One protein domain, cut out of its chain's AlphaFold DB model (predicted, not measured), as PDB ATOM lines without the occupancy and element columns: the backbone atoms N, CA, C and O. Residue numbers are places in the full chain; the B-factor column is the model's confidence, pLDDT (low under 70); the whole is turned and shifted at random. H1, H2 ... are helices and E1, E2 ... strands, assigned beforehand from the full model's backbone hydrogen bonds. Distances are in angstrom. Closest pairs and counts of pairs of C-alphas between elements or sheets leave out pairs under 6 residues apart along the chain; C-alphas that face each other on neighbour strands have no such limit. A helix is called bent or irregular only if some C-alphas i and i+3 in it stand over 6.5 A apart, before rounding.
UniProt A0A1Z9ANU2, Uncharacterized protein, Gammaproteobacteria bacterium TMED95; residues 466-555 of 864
ATOM      1  N   TYR A 466      19.184  -1.475 -57.082       94.12
ATOM      2  CA  TYR A 466      19.821  -0.532 -56.165       94.12
ATOM      3  C   TYR A 466      21.246  -0.204 -56.620       94.12
ATOM      4  O   TYR A 466      21.860  -1.012 -57.319       94.12
ATOM      5  N   SER A 467      21.753   0.960 -56.218       93.62
ATOM      6  CA  SER A 467      23.122   1.411 -56.477       93.62
ATOM      7  C   SER A 467      23.646   2.288 -55.343       93.62
ATOM      8  O   SER A 467      22.874   2.969 -54.669       93.62
ATOM      9  N   PHE A 468      24.967   2.258 -55.185       92.94
ATOM     10  CA  PHE A 468      25.746   3.081 -54.271       92.94
ATOM     11  C   PHE A 468      26.857   3.715 -55.101       92.94
ATOM     12  O   PHE A 468      27.699   2.988 -55.633       92.94
ATOM     13  N   THR A 469      26.807   5.031 -55.285       92.19
ATOM     14  CA  THR A 469      27.713   5.740 -56.195       92.19
ATOM     15  C   THR A 469      28.393   6.898 -55.466       92.19
ATOM     16  O   THR A 469      27.705   7.844 -55.084       92.19
ATOM     17  N   PRO A 470      29.724   6.877 -55.298       92.44
ATOM     18  CA  PRO A 470      30.466   8.008 -54.750       92.44
ATOM     19  C   PRO A 470      30.318   9.256 -55.632       92.44
ATOM     20  O   PRO A 470      30.441   9.186 -56.855       92.44
ATOM     21  N   SER A 471      30.076  10.407 -55.016       91.69
ATOM     22  CA  SER A 471      29.821  11.688 -55.676       91.69
ATOM     23  C   SER A 471      30.396  12.846 -54.859       91.69
ATOM     24  O   SER A 471      30.471  12.774 -53.639       91.69
ATOM     25  N   TYR A 472      30.814  13.919 -55.530       91.69
ATOM     26  CA  TYR A 472      31.131  15.208 -54.889       91.69
ATOM     27  C   TYR A 472      29.941  16.187 -54.946       91.69
ATOM     28  O   TYR A 472      30.040  17.328 -54.502       91.69
ATOM     29  N   LEU A 473      28.835  15.739 -55.546       90.06
ATOM     30  CA  LEU A 473      27.561  16.437 -55.651       90.06
ATOM     31  C   LEU A 473      26.507  15.713 -54.814       90.06
ATOM     32  O   LEU A 473      26.521  14.476 -54.751       90.06
ATOM     33  N   ASP A 474      25.590  16.478 -54.237       86.50
ATOM     34  CA  ASP A 474      24.444  15.951 -53.498       86.50
ATOM     35  C   ASP A 474      23.383  15.306 -54.430       86.50
ATOM     36  O   ASP A 474      23.572  15.147 -55.643       86.50
ATOM     37  N   GLU A 475      22.229  14.920 -53.883       81.88
ATOM     38  CA  GLU A 475      21.121  14.333 -54.640       81.88
ATOM     39  C   GLU A 475      20.471  15.284 -55.663       81.88
ATOM     40  O   GLU A 475      19.832  14.802 -56.615       81.88
ATOM     41  N   ASN A 476      20.649  16.597 -55.491       84.81
ATOM     42  CA  ASN A 476      20.140  17.669 -56.350       84.81
ATOM     43  C   ASN A 476      21.155  18.083 -57.429       84.81
ATOM     44  O   ASN A 476      20.774  18.698 -58.427       84.81
ATOM     45  N   GLY A 477      22.413  17.656 -57.289       83.88
ATOM     46  CA  GLY A 477      23.514  18.014 -58.176       83.88
ATOM     47  C   GLY A 477      24.294  19.244 -57.709       83.88
ATOM     48  O   GLY A 477      25.027  19.824 -58.510       83.88
ATOM     49  N   ASP A 478      24.144  19.641 -56.447       86.06
ATOM     50  CA  ASP A 478      24.797  20.799 -55.855       86.06
ATOM     51  C   ASP A 478      26.155  20.435 -55.239       86.06
ATOM     52  O   ASP A 478      26.348  19.387 -54.624       86.06
ATOM     53  N   ASN A 479      27.124  21.338 -55.411       88.50
ATOM     54  CA  ASN A 479      28.446  21.253 -54.794       88.50
ATOM     55  C   ASN A 479      28.411  21.952 -53.429       88.50
ATOM     56  O   ASN A 479      28.316  23.187 -53.367       88.50
ATOM     57  N   LEU A 480      28.469  21.141 -52.371       86.88
ATOM     58  CA  LEU A 480      28.408  21.567 -50.971       86.88
ATOM     59  C   LEU A 480      29.766  21.479 -50.253       86.88
ATOM     60  O   LEU A 480      29.829  21.697 -49.048       86.88
ATOM     61  N   GLY A 481      30.849  21.148 -50.969       88.88
ATOM     62  CA  GLY A 481      32.173  20.976 -50.365       88.88
ATOM     63  C   GLY A 481      32.325  19.710 -49.522       88.88
ATOM     64  O   GLY A 481      33.231  19.654 -48.696       88.88
ATOM     65  N   ALA A 482      31.461  18.712 -49.724       91.94
ATOM     66  CA  ALA A 482      31.510  17.425 -49.040       91.94
ATOM     67  C   ALA A 482      31.358  16.261 -50.031       91.94
ATOM     68  O   ALA A 482      30.770  16.409 -51.107       91.94
ATOM     69  N   GLY A 483      31.923  15.105 -49.690       92.44
ATOM     70  CA  GLY A 483      31.767  13.875 -50.456       92.44
ATOM     71  C   GLY A 483      30.579  13.048 -49.979       92.44
ATOM     72  O   GLY A 483      30.366  12.850 -48.784       92.44
ATOM     73  N   PHE A 484      29.835  12.499 -50.933       93.19
ATOM     74  CA  PHE A 484      28.604  11.754 -50.699       93.19
ATOM     75  C   PHE A 484      28.627  10.373 -51.354       93.19
ATOM     76  O   PHE A 484      29.178  10.172 -52.432       93.19
ATOM     77  N   MET A 485      27.956   9.416 -50.729       92.69
ATOM     78  CA  MET A 485      27.500   8.174 -51.328       92.69
ATOM     79  C   MET A 485      26.052   8.368 -51.772       92.69
ATOM     80  O   MET A 485      25.152   8.423 -50.936       92.69
ATOM     81  N   LEU A 486      25.813   8.454 -53.081       92.75
ATOM     82  CA  LEU A 486      24.465   8.473 -53.643       92.75
ATOM     83  C   LEU A 486      23.845   7.084 -53.510       92.75
ATOM     84  O   LEU A 486      24.350   6.107 -54.072       92.75
ATOM     85  N   VAL A 487      22.730   7.010 -52.794       93.94
ATOM     86  CA  VAL A 487      21.979   5.784 -52.545       93.94
ATOM     87  C   VAL A 487      20.695   5.817 -53.353       93.94
ATOM     88  O   VAL A 487      19.813   6.638 -53.113       93.94
ATOM     89  N   GLU A 488      20.542   4.870 -54.274       94.25
ATOM     90  CA  GLU A 488      19.295   4.685 -55.015       94.25
ATOM     91  C   GLU A 488      18.775   3.265 -54.833       94.25
ATOM     92  O   GLU A 488      19.519   2.290 -54.937       94.25
ATOM     93  N   ARG A 489      17.466   3.118 -54.606       94.25
ATOM     94  CA  ARG A 489      16.806   1.806 -54.590       94.25
ATOM     95  C   ARG A 489      15.395   1.902 -55.139       94.25
ATOM     96  O   ARG A 489      14.626   2.781 -54.768       94.25
ATOM     97  N   THR A 490      15.028   0.949 -55.991       94.31
ATOM     98  CA  THR A 490      13.668   0.746 -56.497       94.31
ATOM     99  C   THR A 490      13.242  -0.695 -56.239       94.31
ATOM    100  O   THR A 490      13.833  -1.632 -56.778       94.31
ATOM    101  N   TRP A 491      12.184  -0.888 -55.451       92.81
ATOM    102  CA  TRP A 491      11.677  -2.215 -55.089       92.81
ATOM    103  C   TRP A 491      10.145  -2.262 -55.090       92.81
ATOM    104  O   TRP A 491       9.471  -1.248 -55.277       92.81
ATOM    105  N   ARG A 492       9.573  -3.459 -54.925       88.50
ATOM    106  CA  ARG A 492       8.122  -3.661 -54.836       88.50
ATOM    107  C   ARG A 492       7.760  -4.225 -53.474       88.50
ATOM    108  O   ARG A 492       8.240  -5.286 -53.089       88.50
ATOM    109  N   GLU A 493       6.840  -3.557 -52.792       87.50
ATOM    110  CA  GLU A 493       6.335  -3.976 -51.489       87.50
ATOM    111  C   GLU A 493       4.891  -3.506 -51.299       87.50
ATOM    112  O   GLU A 493       4.533  -2.404 -51.711       87.50
ATOM    113  N   ASN A 494       4.041  -4.351 -50.708       84.88
ATOM    114  CA  ASN A 494       2.603  -4.094 -50.538       84.88
ATOM    115  C   ASN A 494       1.910  -3.690 -51.855       84.88
ATOM    116  O   ASN A 494       1.128  -2.745 -51.899       84.88
ATOM    117  N   SER A 495       2.260  -4.372 -52.953       81.50
ATOM    118  CA  SER A 495       1.762  -4.108 -54.315       81.50
ATOM    119  C   SER A 495       2.074  -2.712 -54.881       81.50
ATOM    120  O   SER A 495       1.621  -2.388 -55.978       81.50
ATOM    121  N   LYS A 496       2.895  -1.909 -54.196       87.12
ATOM    122  CA  LYS A 496       3.374  -0.601 -54.656       87.12
ATOM    123  C   LYS A 496       4.846  -0.688 -55.051       87.12
ATOM    124  O   LYS A 496       5.619  -1.433 -54.450       87.12
ATOM    125  N   ILE A 497       5.229   0.057 -56.085       88.94
ATOM    126  CA  ILE A 497       6.642   0.286 -56.408       88.94
ATOM    127  C   ILE A 497       7.108   1.442 -55.531       88.94
ATOM    128  O   ILE A 497       6.482   2.500 -55.531       88.94
ATOM    129  N   ARG A 498       8.179   1.218 -54.780       91.25
ATOM    130  CA  ARG A 498       8.784   2.185 -53.867       91.25
ATOM    131  C   ARG A 498      10.150   2.580 -54.400       91.25
ATOM    132  O   ARG A 498      10.810   1.771 -55.058       91.25
ATOM    133  N   LYS A 499      10.526   3.829 -54.151       92.62
ATOM    134  CA  LYS A 499      11.792   4.407 -54.584       92.62
ATOM    135  C   LYS A 499      12.362   5.271 -53.475       92.62
ATOM    136  O   LYS A 499      11.601   6.014 -52.864       92.62
ATOM    137  N   ILE A 500      13.669   5.174 -53.274       93.06
ATOM    138  CA  ILE A 500      14.456   6.133 -52.501       93.06
ATOM    139  C   ILE A 500      15.614   6.623 -53.367       93.06
ATOM    140  O   ILE A 500      16.145   5.851 -54.176       93.06
ATOM    141  N   LYS A 501      15.948   7.899 -53.202       91.50
ATOM    142  CA  LYS A 501      17.158   8.547 -53.699       91.50
ATOM    143  C   LYS A 501      17.602   9.494 -52.593       91.50
ATOM    144  O   LYS A 501      16.808  10.351 -52.222       91.50
ATOM    145  N   ASP A 502      18.798   9.285 -52.073       91.88
ATOM    146  CA  ASP A 502      19.349  10.074 -50.972       91.88
ATOM    147  C   ASP A 502      20.882  10.047 -51.007       91.88
ATOM    148  O   ASP A 502      21.473   9.338 -51.831       91.88
ATOM    149  N   VAL A 503      21.519  10.786 -50.105       91.06
ATOM    150  CA  VAL A 503      22.970  10.832 -49.922       91.06
ATOM    151  C   VAL A 503      23.369  10.472 -48.500       91.06
ATOM    152  O   VAL A 503      22.678  10.770 -47.533       91.06
ATOM    153  N   ILE A 504      24.534   9.845 -48.363       91.81
ATOM    154  CA  ILE A 504      25.198   9.639 -47.072       91.81
ATOM    155  C   ILE A 504      26.601  10.232 -47.179       91.81
ATOM    156  O   ILE A 504      27.275   9.924 -48.158       91.81
ATOM    157  N   PRO A 505      27.080  11.049 -46.229       90.94
ATOM    158  CA  PRO A 505      28.463  11.526 -46.253       90.94
ATOM    159  C   PRO A 505      29.467  10.366 -46.358       90.94
ATOM    160  O   PRO A 505      29.280   9.310 -45.753       90.94
ATOM    161  N   LEU A 506      30.545  10.520 -47.126       89.94
ATOM    162  CA  LEU A 506      31.543   9.448 -47.273       89.94
ATOM    163  C   LEU A 506      32.336   9.218 -45.982       89.94
ATOM    164  O   LEU A 506      32.673   8.084 -45.659       89.94
ATOM    165  N   ASN A 507      32.573  10.273 -45.206       80.50
ATOM    166  CA  ASN A 507      33.200  10.225 -43.884       80.50
ATOM    167  C   ASN A 507      32.202   9.922 -42.747       80.50
ATOM    168  O   ASN A 507      32.490  10.196 -41.582       80.50
ATOM    169  N   TYR A 508      31.027   9.366 -43.055       80.94
ATOM    170  CA  TYR A 508      29.997   9.096 -42.056       80.94
ATOM    171  C   TYR A 508      30.447   8.022 -41.054       80.94
ATOM    172  O   TYR A 508      30.693   6.870 -41.413       80.94
ATOM    173  N   THR A 509      30.551   8.410 -39.781       71.19
ATOM    174  CA  THR A 509      31.072   7.564 -38.687       71.19
ATOM    175  C   THR A 509      29.985   6.977 -37.786       71.19
ATOM    176  O   THR A 509      30.268   6.096 -36.972       71.19
ATOM    177  N   GLU A 510      28.739   7.431 -37.929       77.81
ATOM    178  CA  GLU A 510      27.588   6.879 -37.214       77.81
ATOM    179  C   GLU A 510      27.071   5.596 -37.899       77.81
ATOM    180  O   GLU A 510      27.544   5.181 -38.960       77.81
ATOM    181  N   ASN A 511      26.072   4.935 -37.303       86.12
ATOM    182  CA  ASN A 511      25.498   3.704 -37.849       86.12
ATOM    183  C   ASN A 511      24.693   3.969 -39.143       86.12
ATOM    184  O   ASN A 511      23.469   4.120 -39.115       86.12
ATOM    185  N   TYR A 512      25.382   3.999 -40.289       89.06
ATOM    186  CA  TYR A 512      24.778   4.236 -41.607       89.06
ATOM    187  C   TYR A 512      23.730   3.181 -41.981       89.06
ATOM    188  O   TYR A 512      22.795   3.483 -42.718       89.06
ATOM    189  N   GLU A 513      23.830   1.950 -41.467       91.00
ATOM    190  CA  GLU A 513      22.835   0.901 -41.718       91.00
ATOM    191  C   GLU A 513      21.491   1.262 -41.064       91.00
ATOM    192  O   GLU A 513      20.441   1.106 -41.689       91.00
ATOM    193  N   ALA A 514      21.513   1.823 -39.850       90.06
ATOM    194  CA  ALA A 514      20.317   2.351 -39.193       90.06
ATOM    195  C   ALA A 514      19.747   3.573 -39.936       90.06
ATOM    196  O   ALA A 514      18.529   3.680 -40.105       90.06
ATOM    197  N   HIS A 515      20.615   4.457 -40.442       90.81
ATOM    198  CA  HIS A 515      20.207   5.598 -41.265       90.81
ATOM    199  C   HIS A 515      19.505   5.144 -42.557       90.81
ATOM    200  O   HIS A 515      18.382   5.563 -42.831       90.81
ATOM    201  N   LEU A 516      20.091   4.195 -43.295       92.75
ATOM    202  CA  LEU A 516      19.489   3.593 -44.491       92.75
ATOM    203  C   LEU A 516      18.110   2.990 -44.211       92.75
ATOM    204  O   LEU A 516      17.199   3.097 -45.029       92.75
ATOM    205  N   VAL A 517      17.938   2.357 -43.052       92.81
ATOM    206  CA  VAL A 517      16.650   1.795 -42.638       92.81
ATOM    207  C   VAL A 517      15.628   2.889 -42.338       92.81
ATOM    208  O   VAL A 517      14.478   2.767 -42.766       92.81
ATOM    209  N   SER A 518      16.042   3.975 -41.684       91.56
ATOM    210  CA  SER A 518      15.207   5.165 -41.482       91.56
ATOM    211  C   SER A 518      14.752   5.765 -42.819       91.56
ATOM    212  O   SER A 518      13.566   6.043 -43.010       91.56
ATOM    213  N   LEU A 519      15.651   5.841 -43.808       91.00
ATOM    214  CA  LEU A 519      15.314   6.305 -45.156       91.00
ATOM    215  C   LEU A 519      14.246   5.440 -45.821       91.00
ATOM    216  O   LEU A 519      13.325   5.970 -46.443       91.00
ATOM    217  N   LEU A 520      14.292   4.115 -45.661       92.19
ATOM    218  CA  LEU A 520      13.230   3.248 -46.179       92.19
ATOM    219  C   LEU A 520      11.868   3.621 -45.575       92.19
ATOM    220  O   LEU A 520      10.876   3.658 -46.311       92.19
ATOM    221  N   MET A 521      11.807   3.961 -44.281       91.44
ATOM    222  CA  MET A 521      10.562   4.321 -43.589       91.44
ATOM    223  C   MET A 521       9.873   5.551 -44.185       91.44
ATOM    224  O   MET A 521       8.641   5.587 -44.214       91.44
ATOM    225  N   THR A 522      10.627   6.497 -44.756       90.50
ATOM    226  CA  THR A 522      10.074   7.683 -45.447       90.50
ATOM    227  C   THR A 522       9.148   7.314 -46.610       90.50
ATOM    228  O   THR A 522       8.209   8.039 -46.933       90.50
ATOM    229  N   THR A 523       9.331   6.128 -47.199       89.06
ATOM    230  CA  THR A 523       8.449   5.630 -48.261       89.06
ATOM    231  C   THR A 523       7.113   5.105 -47.731       89.06
ATOM    232  O   THR A 523       6.236   4.752 -48.520       89.06
ATOM    233  N   GLY A 524       6.925   5.020 -46.413       86.25
ATOM    234  CA  GLY A 524       5.753   4.430 -45.768       86.25
ATOM    235  C   GLY A 524       5.835   2.905 -45.648       86.25
ATOM    236  O   GLY A 524       4.824   2.217 -45.838       86.25
ATOM    237  N   VAL A 525       7.034   2.359 -45.421       89.38
ATOM    238  CA  VAL A 525       7.224   0.980 -44.933       89.38
ATOM    239  C   VAL A 525       7.540   1.001 -43.443       89.38
ATOM    240  O   VAL A 525       8.178   1.929 -42.961       89.38
ATOM    241  N   ASN A 526       7.100  -0.022 -42.711       89.50
ATOM    242  CA  ASN A 526       7.467  -0.168 -41.308       89.50
ATOM    243  C   ASN A 526       8.812  -0.901 -41.216       89.50
ATOM    244  O   ASN A 526       8.955  -1.976 -41.808       89.50
ATOM    245  N   ARG A 527       9.775  -0.305 -40.517       90.12
ATOM    246  CA  ARG A 527      11.109  -0.849 -40.249       90.12
ATOM    247  C   ARG A 527      11.547  -0.457 -38.842       90.12
ATOM    248  O   ARG A 527      10.991   0.465 -38.259       90.12
ATOM    249  N   ASP A 528      12.537  -1.172 -38.324       89.44
ATOM    250  CA  ASP A 528      13.104  -0.962 -36.997       89.44
ATOM    251  C   ASP A 528      14.579  -0.554 -37.139       89.44
ATOM    252  O   ASP A 528      15.413  -1.415 -37.421       89.44
ATOM    253  N   PRO A 529      14.925   0.740 -36.992       89.38
ATOM    254  CA  PRO A 529      16.307   1.199 -37.124       89.38
ATOM    255  C   PRO A 529      17.262   0.594 -36.085       89.38
ATOM    256  O   PRO A 529      18.467   0.574 -36.319       89.38
ATOM    257  N   SER A 530      16.745   0.094 -34.953       89.44
ATOM    258  CA  SER A 530      17.559  -0.543 -33.909       89.44
ATOM    259  C   SER A 530      18.003  -1.966 -34.269       89.44
ATOM    260  O   SER A 530      18.990  -2.456 -33.725       89.44
ATOM    261  N   ASP A 531      17.325  -2.601 -35.231       89.38
ATOM    262  CA  ASP A 531      17.684  -3.905 -35.794       89.38
ATOM    263  C   ASP A 531      17.600  -3.870 -37.336       89.38
ATOM    264  O   ASP A 531      16.633  -4.362 -37.935       89.38
ATOM    265  N   PRO A 532      18.619  -3.296 -38.016       87.06
ATOM    266  CA  PRO A 532      18.602  -3.100 -39.465       87.06
ATOM    267  C   PRO A 532      18.405  -4.379 -40.290       87.06
ATOM    268  O   PRO A 532      17.882  -4.338 -41.404       87.06
ATOM    269  N   TYR A 533      18.787  -5.537 -39.751       88.88
ATOM    270  CA  TYR A 533      18.765  -6.822 -40.457       88.88
ATOM    271  C   TYR A 533      17.513  -7.666 -40.202       88.88
ATOM    272  O   TYR A 533      17.400  -8.770 -40.762       88.88
ATOM    273  N   LYS A 534      16.567  -7.154 -39.407       90.69
ATOM    274  CA  LYS A 534      15.292  -7.807 -39.086       90.69
ATOM    275  C   LYS A 534      14.510  -8.200 -40.337       90.69
ATOM    276  O   LYS A 534      14.040  -9.334 -40.466       90.69
ATOM    277  N   GLU A 535      14.434  -7.295 -41.311       89.69
ATOM    278  CA  GLU A 535      13.691  -7.511 -42.549       89.69
ATOM    279  C   GLU A 535      14.521  -8.249 -43.605       89.69
ATOM    280  O   GLU A 535      15.452  -7.722 -44.216       89.69
ATOM    281  N   LYS A 536      14.129  -9.496 -43.903       86.19
ATOM    282  CA  LYS A 536      14.834 -10.357 -44.874       86.19
ATOM    283  C   LYS A 536      14.961  -9.733 -46.269       86.19
ATOM    284  O   LYS A 536      15.919 -10.047 -46.974       86.19
ATOM    285  N   LYS A 537      14.013  -8.878 -46.671       85.69
ATOM    286  CA  LYS A 537      14.005  -8.217 -47.988       85.69
ATOM    287  C   LYS A 537      15.113  -7.173 -48.140       85.69
ATOM    288  O   LYS A 537      15.533  -6.924 -49.263       85.69
ATOM    289  N   ASP A 538      15.613  -6.613 -47.042       90.88
ATOM    290  CA  ASP A 538      16.599  -5.528 -47.078       90.88
ATOM    291  C   ASP A 538      18.035  -6.028 -46.921       90.88
ATOM    292  O   ASP A 538      18.975  -5.317 -47.258       90.88
ATOM    293  N   LYS A 539      18.223  -7.294 -46.524       90.69
ATOM    294  CA  LYS A 539      19.549  -7.889 -46.294       90.69
ATOM    295  C   LYS A 539      20.511  -7.732 -47.470       90.69
ATOM    296  O   LYS A 539      21.679  -7.445 -47.251       90.69
ATOM    297  N   LYS A 540      20.041  -7.919 -48.711       91.50
ATOM    298  CA  LYS A 540      20.891  -7.775 -49.909       91.50
ATOM    299  C   LYS A 540      21.294  -6.325 -50.165       91.50
ATOM    300  O   LYS A 540      22.432  -6.077 -50.543       91.50
ATOM    301  N   PHE A 541      20.368  -5.396 -49.946       94.19
ATOM    302  CA  PHE A 541      20.615  -3.965 -50.071       94.19
ATOM    303  C   PHE A 541      21.608  -3.485 -49.006       94.19
ATOM    304  O   PHE A 541      22.598  -2.856 -49.352       94.19
ATOM    305  N   LEU A 542      21.410  -3.871 -47.741       93.81
ATOM    306  CA  LEU A 542      22.310  -3.523 -46.637       93.81
ATOM    307  C   LEU A 542      23.687  -4.188 -46.767       93.81
ATOM    308  O   LEU A 542      24.694  -3.566 -46.465       93.81
ATOM    309  N   ALA A 543      23.761  -5.431 -47.255       93.31
ATOM    310  CA  ALA A 543      25.044  -6.071 -47.549       93.31
ATOM    311  C   ALA A 543      25.804  -5.341 -48.669       93.31
ATOM    312  O   ALA A 543      27.010  -5.153 -48.565       93.31
ATOM    313  N   ALA A 544      25.104  -4.893 -49.716       93.12
ATOM    314  CA  ALA A 544      25.710  -4.089 -50.774       93.12
ATOM    315  C   ALA A 544      26.146  -2.702 -50.272       93.12
ATOM    316  O   ALA A 544      27.227  -2.251 -50.635       93.12
ATOM    317  N   ALA A 545      25.354  -2.066 -49.400       92.50
ATOM    318  CA  ALA A 545      25.728  -0.815 -48.739       92.50
ATOM    319  C   ALA A 545      27.016  -0.979 -47.928       92.50
ATOM    320  O   ALA A 545      27.907  -0.140 -48.005       92.50
ATOM    321  N   ARG A 546      27.129  -2.090 -47.191       91.12
ATOM    322  CA  ARG A 546      28.311  -2.406 -46.395       91.12
ATOM    323  C   ARG A 546      29.559  -2.557 -47.247       91.12
ATOM    324  O   ARG A 546      30.574  -1.953 -46.926       91.12
ATOM    325  N   GLU A 547      29.481  -3.308 -48.342       91.56
ATOM    326  CA  GLU A 547      30.613  -3.430 -49.268       91.56
ATOM    327  C   GLU A 547      30.986  -2.083 -49.904       91.56
ATOM    328  O   GLU A 547      32.171  -1.806 -50.068       91.56
ATOM    329  N   ALA A 548      30.002  -1.229 -50.210       90.88
ATOM    330  CA  ALA A 548      30.244   0.091 -50.791       90.88
ATOM    331  C   ALA A 548      30.860   1.088 -49.793       90.88
ATOM    332  O   ALA A 548      31.734   1.861 -50.172       90.88
ATOM    333  N   MET A 549      30.433   1.074 -48.525       90.06
ATOM    334  CA  MET A 549      30.918   2.000 -47.492       90.06
ATOM    335  C   MET A 549      32.229   1.549 -46.835       90.06
ATOM    336  O   MET A 549      32.963   2.388 -46.310       90.06
ATOM    337  N   ARG A 550      32.552   0.244 -46.871       89.69
ATOM    338  CA  ARG A 550      33.737  -0.332 -46.209       89.69
ATOM    339  C   ARG A 550      35.036   0.448 -46.470       89.69
ATOM    340  O   ARG A 550      35.700   0.769 -45.487       89.69
ATOM    341  N   PRO A 551      35.403   0.810 -47.716       89.62
ATOM    342  CA  PRO A 551      36.681   1.477 -47.974       89.62
ATOM    343  C   PRO A 551      36.809   2.864 -47.332       89.62
ATOM    344  O   PRO A 551      37.915   3.306 -47.035       89.62
ATOM    345  N   TYR A 552      35.682   3.545 -47.116       88.62
ATOM    346  CA  TYR A 552      35.638   4.881 -46.526       88.62
ATOM    347  C   TYR A 552      35.721   4.823 -44.995       88.62
ATOM    348  O   TYR A 552      36.411   5.628 -44.373       88.62
ATOM    349  N   ILE A 553      35.078   3.823 -44.388       85.69
ATOM    350  CA  ILE A 553      35.089   3.603 -42.933       85.69
ATOM    351  C   ILE A 553      36.447   3.062 -42.467       85.69
ATOM    352  O   ILE A 553      36.974   3.491 -41.442       85.69
ATOM    353  N   GLU A 554      37.024   2.129 -43.226       87.25
ATOM    354  CA  GLU A 554      38.306   1.478 -42.923       87.25
ATOM    355  C   GLU A 554      39.514   2.251 -43.483       87.25
ATOM    356  O   GLU A 554      40.627   1.725 -43.538       87.25
ATOM    357  N   MET A 555      39.310   3.503 -43.903       88.38
ATOM    358  CA  MET A 555      40.359   4.336 -44.477       88.38
ATOM    359  C   MET A 555      41.547   4.482 -43.501       88.38
ATOM    360  O   MET A 555      41.347   4.854 -42.337       88.38
TER     361      MET A 555
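This is residues 466 to 555 of the 864 residues of an uncharacterized protein of Gammaproteobacteria bacterium TMED95 (UniProt A0A1Z9ANU2). A twisted antiparallel sheet of three strands makes one wall, and two helices, H1 and H2, cover one face of it, with H2 over E1 and E2 and H1 mostly over E3. The strands E2 and E3 form a long hairpin, and a 12-residue loop joins the short edge strand E1 to it. The printed part has 90 residues with three named strands and two named helices, in the order E1 E2 E3 H1 H2, and the class is mixed, helices and strands. The sheet's order is E1 - E2 - E3; the whole is compact, with a radius of gyration of the C-alphas of 13.1 A and spans of 39 by 27 by 17 A.

E1 is residues 466 to 471, 15.8 A long from first to last C-alpha, and begins with C-alpha 466 at (19.821, -0.532, -56.165). E2 is residues 484 to 493, 27.3 A long, and E3 is residues 496 to 505, 29.1 A long, with C-alpha 496 at (3.374, -0.601, -54.656). H1 is residues 512 to 522, 15.6 A long. H2 is residues 539 to 553, 19.6 A long, and ends with C-alpha 553 at (35.089, 3.603, -42.933). H2 is irregular: C-alphas 548 and 551 are 7.2 A apart.

The three strands form a meander, each strand the antiparallel neighbour of the one before. E1 and E2 are a hairpin, with 167 degrees between their directions; N 469 and O 486 are within hydrogen-bond range at 2.9 A. E2 and E3 are a hairpin too, at 166 degrees, with N 487 and O 502 within hydrogen-bond range at 2.8 A. The sheet is twisted, its C-alphas lying up to 4.1 A off the best plane. H1 and H2 are on the same face of the sheet, an arrangement of two layers, helices on one face of a sheet. H1 has a height over the sheet of 9.2 A and lies over E3 and, only just, over E2, with 3 of its C-alphas falling on E2. It runs slantwise to the strands, at 37 degrees to E3 on the local plane, and its closest C-alphas to E3 are those of Leu 520 and Ile 500, 7.1 A apart. H2 has a height over the sheet of 9.6 A, lies over E1 and E2, and runs along the strands, at 0 degrees to E2 on the local plane. The closest C-alphas of H2 and E1 are those of Ala 548 and Phe 468, 6.4 A apart. H2 touches H1 with residues 542 to 546 alone, at a steep tilt of 46 degrees, opposite ways; the closest C-alphas are those of Glu 513 and Leu 542, 6.6 A apart. Each O i to N i+4 pair of H1 is within hydrogen-bond range, and 9 of 11 are in H2.

The C-alphas farthest apart in the domain are those of Ser 495 and Met 555, at 40.7 A. The printed part has no cut. The links E1 to E2, of 12 residues, and H1 to H2, of 16 residues, are long, while E2 to E3 is tight and E3 to H1 is short. The mean pLDDT of the printed part is 89.6, and no printed residue is under 70.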